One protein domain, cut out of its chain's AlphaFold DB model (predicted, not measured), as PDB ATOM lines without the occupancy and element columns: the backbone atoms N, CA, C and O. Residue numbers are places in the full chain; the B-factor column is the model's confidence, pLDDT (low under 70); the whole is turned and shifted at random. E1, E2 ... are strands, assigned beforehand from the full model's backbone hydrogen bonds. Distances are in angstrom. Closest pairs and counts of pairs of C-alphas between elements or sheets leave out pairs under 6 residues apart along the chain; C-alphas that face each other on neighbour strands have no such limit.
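AT A GLANCE: This is residues 2 to 24 and 75 to 105 of the 105 residues of an uncharacterized protein of Mycolicibacterium alvei (UniProt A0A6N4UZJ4). What shape? The antiparallel sheet E1 E2 E3 E4 is curled, and residues 3 to 9 stick out. What parts? The 54 printed residues hold four strands in that order, all strand, under half in named elements. E2 E3 E4 form a meander, each the antiparallel neighbour of the one before. It is loose, radius of gyration of the C-alphas 13.6 A, spanning 37 by 28 by 15 A.

HOW THE PARTS SIT: Inner strands? E2, residues 79 to 84, and E3, residues 89 to 96, form a hairpin; N 82 to O 90 is 2.9 A, within hydrogen-bond range. Edge strands? E1, residues 14 to 19, is antiparallel to E2, N 17 to O 81 2.9 A. E4, residues 99 to 102, forms a hairpin with E3, N 96 to O 99 2.8 A.

IN THESE COORDINATES: E1's start? C-alpha 14 is at (64.338, 121.233, 177.538). E4's end? C-alpha 102 is at (79.485, 121.613, 169.343).

THE WHOLE: Any cut? Residues 25 to 74 are not printed, a 9.3 A C-alpha gap. Low confidence? Residue 105 is under 70.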
ATOM      1  N   ASP A   2      49.058 117.531 174.020       75.06
ATOM      2  CA  ASP A   2      47.989 116.675 174.560       75.06
ATOM      3  C   ASP A   2      47.454 115.637 173.556       75.06
ATOM      4  O   ASP A   2      46.404 115.045 173.790       75.06
ATOM      5  N   TYR A   3      48.183 115.389 172.462       83.25
ATOM      6  CA  TYR A   3      47.871 114.323 171.510       83.25
ATOM      7  C   TYR A   3      48.558 113.001 171.887       83.25
ATOM      8  O   TYR A   3      49.647 112.994 172.472       83.25
ATOM      9  N   ASP A   4      47.911 111.892 171.527       85.44
ATOM     10  CA  ASP A   4      48.393 110.534 171.788       85.44
ATOM     11  C   ASP A   4      49.794 110.303 171.190       85.44
ATOM     12  O   ASP A   4      50.130 110.823 170.126       85.44
ATOM     13  N   ASP A   5      50.625 109.527 171.890       86.38
ATOM     14  CA  ASP A   5      51.998 109.177 171.486       86.38
ATOM     15  C   ASP A   5      52.946 110.373 171.254       86.38
ATOM     16  O   ASP A   5      53.966 110.258 170.566       86.38
ATOM     17  N   THR A   6      52.661 111.537 171.853       87.12
ATOM     18  CA  THR A   6      53.606 112.659 171.827       87.12
ATOM     19  C   THR A   6      54.938 112.273 172.497       87.12
ATOM     20  O   THR A   6      54.939 111.739 173.607       87.12
ATOM     21  N   PRO A   7      56.098 112.556 171.867       86.12
ATOM     22  CA  PRO A   7      57.398 112.308 172.485       86.12
ATOM     23  C   PRO A   7      57.757 113.364 173.542       86.12
ATOM     24  O   PRO A   7      58.816 113.258 174.151       86.12
ATOM     25  N   PHE A   8      56.911 114.387 173.724       85.75
ATOM     26  CA  PHE A   8      57.160 115.520 174.610       85.75
ATOM     27  C   PHE A   8      56.353 115.403 175.902       85.75
ATOM     28  O   PHE A   8      55.118 115.456 175.880       85.75
ATOM     29  N   ALA A   9      57.036 115.321 177.040       86.88
ATOM     30  CA  ALA A   9      56.402 115.391 178.348       86.88
ATOM     31  C   ALA A   9      56.198 116.859 178.779       86.88
ATOM     32  O   ALA A   9      57.011 117.723 178.451       86.88
ATOM     33  N   PRO A  10      55.158 117.180 179.576       80.06
ATOM     34  CA  PRO A  10      54.940 118.547 180.070       80.06
ATOM     35  C   PRO A  10      56.091 119.131 180.908       80.06
ATOM     36  O   PRO A  10      56.094 120.324 181.184       80.06
ATOM     37  N   HIS A  11      57.014 118.288 181.363       84.00
ATOM     38  CA  HIS A  11      58.141 118.615 182.239       84.00
ATOM     39  C   HIS A  11      59.448 118.044 181.675       84.00
ATOM     40  O   HIS A  11      60.345 117.659 182.425       84.00
ATOM     41  N   ASP A  12      59.550 117.963 180.344       89.31
ATOM     42  CA  ASP A  12      60.853 117.790 179.713       89.31
ATOM     43  C   ASP A  12      61.768 118.955 180.127       89.31
ATOM     44  O   ASP A  12      61.346 120.110 180.052       89.31
ATOM     45  N   PRO A  13      63.019 118.687 180.550       90.25
ATOM     46  CA  PRO A  13      63.930 119.725 181.045       90.25
ATOM     47  C   PRO A  13      64.352 120.723 179.954       90.25
ATOM     48  O   PRO A  13      64.904 121.782 180.249       90.25
ATOM     49  N   GLY A  14      64.115 120.380 178.689       92.38
ATOM     50  CA  GLY A  14      64.338 121.233 177.538       92.38
ATOM     51  C   GLY A  14      64.102 120.492 176.227       92.38
ATOM     52  O   GLY A  14      63.902 119.278 176.196       92.38
ATOM     53  N   THR A  15      64.144 121.231 175.124       94.06
ATOM     54  CA  THR A  15      64.046 120.699 173.762       94.06
ATOM     55  C   THR A  15      65.047 121.384 172.841       94.06
ATOM     56  O   THR A  15      65.515 122.487 173.121       94.06
ATOM     57  N   HIS A  16      65.377 120.740 171.724       94.69
ATOM     58  CA  HIS A  16      66.294 121.301 170.737       94.69
ATOM     59  C   HIS A  16      65.529 121.903 169.560       94.69
ATOM     60  O   HIS A  16      64.613 121.289 169.015       94.69
ATOM     61  N   ILE A  17      65.954 123.087 169.126       95.44
ATOM     62  CA  ILE A  17      65.478 123.740 167.905       95.44
ATOM     63  C   ILE A  17      66.645 123.992 166.956       95.44
ATOM     64  O   ILE A  17      67.780 124.209 167.385       95.44
ATOM     65  N   ILE A  18      66.355 124.012 165.656       96.06
ATOM     66  CA  ILE A  18      67.321 124.398 164.626       96.06
ATOM     67  C   ILE A  18      66.870 125.713 163.997       96.06
ATOM     68  O   ILE A  18      65.751 125.827 163.497       96.06
ATOM     69  N   ARG A  19      67.763 126.703 163.995       96.25
ATOM     70  CA  ARG A  19      67.601 127.983 163.299       96.25
ATOM     71  C   ARG A  19      68.514 127.983 162.092       96.25
ATOM     72  O   ARG A  19      69.720 127.806 162.223       96.25
ATOM     73  N   PHE A  20      67.956 128.173 160.906       95.50
ATOM     74  CA  PHE A  20      68.745 128.075 159.688       95.50
ATOM     75  C   PHE A  20      68.217 128.986 158.588       95.50
ATOM     76  O   PHE A  20      67.068 129.425 158.603       95.50
ATOM     77  N   GLN A  21      69.084 129.246 157.613       93.12
ATOM     78  CA  GLN A  21      68.714 129.802 156.319       93.12
ATOM     79  C   GLN A  21      68.857 128.696 155.276       93.12
ATOM     80  O   GLN A  21      69.875 127.998 155.246       93.12
ATOM     81  N   ALA A  22      67.837 128.525 154.438       92.00
ATOM     82  CA  ALA A  22      67.889 127.563 153.346       92.00
ATOM     83  C   ALA A  22      68.888 128.014 152.275       92.00
ATOM     84  O   ALA A  22      68.973 129.199 151.923       92.00
ATOM     85  N   ASP A  23      69.650 127.073 151.736       92.00
ATOM     86  CA  ASP A  23      70.361 127.282 150.483       92.00
ATOM     87  C   ASP A  23      69.338 127.421 149.347       92.00
ATOM     88  O   ASP A  23      68.528 126.526 149.119       92.00
ATOM     89  N   GLN A  24      69.342 128.574 148.676       86.50
ATOM     90  CA  GLN A  24      68.373 128.890 147.622       86.50
ATOM     91  C   GLN A  24      68.728 128.231 146.287       86.50
ATOM     92  O   GLN A  24      67.874 128.153 145.409       86.50
ATOM     93  N   ARG A  75      72.388 126.183 155.154       95.69
ATOM     94  CA  ARG A  75      73.693 126.835 154.960       95.69
ATOM     95  C   ARG A  75      74.599 126.629 156.176       95.69
ATOM     96  O   ARG A  75      74.117 126.494 157.303       95.69
ATOM     97  N   ASP A  76      75.907 126.691 155.940       96.88
ATOM     98  CA  ASP A  76      76.892 126.854 157.012       96.88
ATOM     99  C   ASP A  76      76.518 128.055 157.893       96.88
ATOM    100  O   ASP A  76      76.074 129.096 157.402       96.88
ATOM    101  N   GLY A  77      76.680 127.886 159.203       97.62
ATOM    102  CA  GLY A  77      76.216 128.835 160.210       97.62
ATOM    103  C   GLY A  77      74.808 128.565 160.742       97.62
ATOM    104  O   GLY A  77      74.388 129.281 161.642       97.62
ATOM    105  N   ALA A  78      74.077 127.553 160.248       98.00
ATOM    106  CA  ALA A  78      72.856 127.095 160.914       98.00
ATOM    107  C   ALA A  78      73.148 126.706 162.372       98.00
ATOM    108  O   ALA A  78      74.195 126.137 162.674       98.00
ATOM    109  N   GLU A  79      72.222 127.004 163.271       98.38
ATOM    110  CA  GLU A  79      72.435 126.920 164.711       98.38
ATOM    111  C   GLU A  79      71.482 125.904 165.327       98.38
ATOM    112  O   GLU A  79      70.281 125.912 165.047       98.38
ATOM    113  N   MET A  80      72.005 125.069 166.217       98.06
ATOM    114  CA  MET A  80      71.206 124.242 167.107       98.06
ATOM    115  C   MET A  80      71.199 124.879 168.492       98.06
ATOM    116  O   MET A  80      72.258 125.151 169.064       98.06
ATOM    117  N   TRP A  81      70.004 125.084 169.032       98.00
ATOM    118  CA  TRP A  81      69.787 125.670 170.349       98.00
ATOM    119  C   TRP A  81      69.019 124.700 171.238       98.00
ATOM    120  O   TRP A  81      68.049 124.098 170.785       98.00
ATOM    121  N   GLU A  82      69.420 124.590 172.499       96.75
ATOM    122  CA  GLU A  82      68.617 123.984 173.561       96.75
ATOM    123  C   GLU A  82      67.770 125.084 174.213       96.75
ATOM    124  O   GLU A  82      68.303 126.123 174.607       96.75
ATOM    125  N   VAL A  83      66.459 124.867 174.304       95.44
ATOM    126  CA  VAL A  83      65.510 125.720 175.027       95.44
ATOM    127  C   VAL A  83      65.046 124.948 176.253       95.44
ATOM    128  O   VAL A  83      64.446 123.886 176.105       95.44
ATOM    129  N   LEU A  84      65.344 125.462 177.442       94.38
ATOM    130  CA  LEU A  84      64.993 124.829 178.714       94.38
ATOM    131  C   LEU A  84      63.548 125.123 179.124       94.38
ATOM    132  O   LEU A  84      62.898 126.015 178.575       94.38
ATOM    133  N   ASP A  85      63.075 124.398 180.133       92.50
ATOM    134  CA  ASP A  85      61.756 124.583 180.750       92.50
ATOM    135  C   ASP A  85      61.536 125.983 181.360       92.50
ATOM    136  O   ASP A  85      60.407 126.475 181.391       92.50
ATOM    137  N   ASP A  86      62.607 126.664 181.776       93.38
ATOM    138  CA  ASP A  86      62.593 128.052 182.259       93.38
ATOM    139  C   ASP A  86      62.678 129.112 181.139       93.38
ATOM    140  O   ASP A  86      62.675 130.316 181.408       93.38
ATOM    141  N   GLY A  87      62.750 128.677 179.877       92.38
ATOM    142  CA  GLY A  87      62.868 129.534 178.698       92.38
ATOM    143  C   GLY A  87      64.291 130.003 178.379       92.38
ATOM    144  O   GLY A  87      64.492 130.667 177.357       92.38
ATOM    145  N   THR A  88      65.290 129.651 179.195       96.12
ATOM    146  CA  THR A  88      66.706 129.893 178.894       96.12
ATOM    147  C   THR A  88      67.094 129.173 177.610       96.12
ATOM    148  O   THR A  88      66.719 128.022 177.383       96.12
ATOM    149  N   GLN A  89      67.884 129.842 176.768       96.81
ATOM    150  CA  GLN A  89      68.342 129.292 175.495       96.81
ATOM    151  C   GLN A  89      69.862 129.222 175.455       96.81
ATOM    152  O   GLN A  89      70.540 130.205 175.764       96.81
ATOM    153  N   ARG A  90      70.396 128.072 175.048       96.56
ATOM    154  CA  ARG A  90      71.836 127.812 174.956       96.56
ATOM    155  C   ARG A  90      72.186 127.370 173.543       96.56
ATOM    156  O   ARG A  90      71.554 126.458 173.015       96.56
ATOM    157  N   LEU A  91      73.183 128.002 172.931       97.38
ATOM    158  CA  LEU A  91      73.706 127.556 171.643       97.38
ATOM    159  C   LEU A  91      74.529 126.287 171.881       97.38
ATOM    160  O   LEU A  91      75.518 126.338 172.604       97.38
ATOM    161  N   VAL A  92      74.134 125.164 171.282       97.75
ATOM    162  CA  VAL A  92      74.796 123.869 171.519       97.75
ATOM    163  C   VAL A  92      75.624 123.394 170.336       97.75
ATOM    164  O   VAL A  92      76.586 122.656 170.531       97.75
ATOM    165  N   ALA A  93      75.300 123.813 169.109       98.25
ATOM    166  CA  ALA A  93      76.100 123.494 167.931       98.25
ATOM    167  C   ALA A  93      75.887 124.495 166.790       98.25
ATOM    168  O   ALA A  93      74.823 125.101 166.665       98.25
ATOM    169  N   VAL A  94      76.889 124.617 165.918       98.38
ATOM    170  CA  VAL A  94      76.814 125.366 164.657       98.38
ATOM    171  C   VAL A  94      77.193 124.439 163.507       98.38
ATOM    172  O   VAL A  94      78.187 123.718 163.587       98.38
ATOM    173  N   LEU A  95      76.403 124.444 162.435       98.19
ATOM    174  CA  LEU A  95      76.656 123.665 161.231       98.19
ATOM    175  C   LEU A  95      77.828 124.270 160.453       98.19
ATOM    176  O   LEU A  95      77.810 125.454 160.109       98.19
ATOM    177  N   LYS A  96      78.832 123.456 160.134       97.69
ATOM    178  CA  LYS A  96      79.968 123.840 159.296       97.69
ATOM    179  C   LYS A  96      80.385 122.666 158.426       97.69
ATOM    180  O   LYS A  96      80.604 121.577 158.944       97.69
ATOM    181  N   ASN A  97      80.526 122.876 157.119       95.25
ATOM    182  CA  ASN A  97      80.884 121.825 156.163       95.25
ATOM    183  C   ASN A  97      80.010 120.558 156.291       95.25
ATOM    184  O   ASN A  97      80.509 119.444 156.157       95.25
ATOM    185  N   ARG A  98      78.701 120.730 156.537       92.69
ATOM    186  CA  ARG A  98      77.719 119.645 156.774       92.69
ATOM    187  C   ARG A  98      77.915 118.832 158.062       92.69
ATOM    188  O   ARG A  98      77.273 117.798 158.220       92.69
ATOM    189  N   GLU A  99      78.729 119.309 158.997       97.06
ATOM    190  CA  GLU A  99      78.901 118.706 160.319       97.06
ATOM    191  C   GLU A  99      78.459 119.677 161.418       97.06
ATOM    192  O   GLU A  99      78.693 120.884 161.338       97.06
ATOM    193  N   TRP A 100      77.806 119.156 162.458       97.62
ATOM    194  CA  TRP A 100      77.468 119.943 163.641       97.62
ATOM    195  C   TRP A 100      78.696 120.068 164.536       97.62
ATOM    196  O   TRP A 100      79.170 119.076 165.087       97.62
ATOM    197  N   VAL A 101      79.200 121.291 164.693       98.12
ATOM    198  CA  VAL A 101      80.322 121.605 165.580       98.12
ATOM    199  C   VAL A 101      79.765 122.034 166.937       98.12
ATOM    200  O   VAL A 101      79.146 123.104 167.002       98.12
ATOM    201  N   PRO A 102      79.969 121.256 168.017       97.56
ATOM    202  CA  PRO A 102      79.485 121.613 169.343       97.56
ATOM    203  C   PRO A 102      80.022 122.969 169.800       97.56
ATOM    204  O   PRO A 102      81.190 123.291 169.570       97.56
ATOM    205  N   GLN A 103      79.174 123.751 170.453       95.56
ATOM    206  CA  GLN A 103      79.555 124.986 171.123       95.56
ATOM    207  C   GLN A 103      79.658 124.694 172.620       95.56
ATOM    208  O   GLN A 103      78.782 124.053 173.199       95.56
ATOM    209  N   GLY A 104      80.780 125.081 173.227       80.75
ATOM    210  CA  GLY A 104      80.985 124.892 174.657       80.75
ATOM    211  C   GLY A 104      80.061 125.813 175.443       80.75
ATOM    212  O   GLY A 104      80.109 127.026 175.237       80.75
ATOM    213  N   ASN A 105      79.261 125.229 176.333       55.72
ATOM    214  CA  ASN A 105      78.727 125.937 177.494       55.72
ATOM    215  C   ASN A 105      79.733 125.831 178.640       55.72
ATOM    216  O   ASN A 105      80.236 124.704 178.864       55.72
TER     217      ASN A 105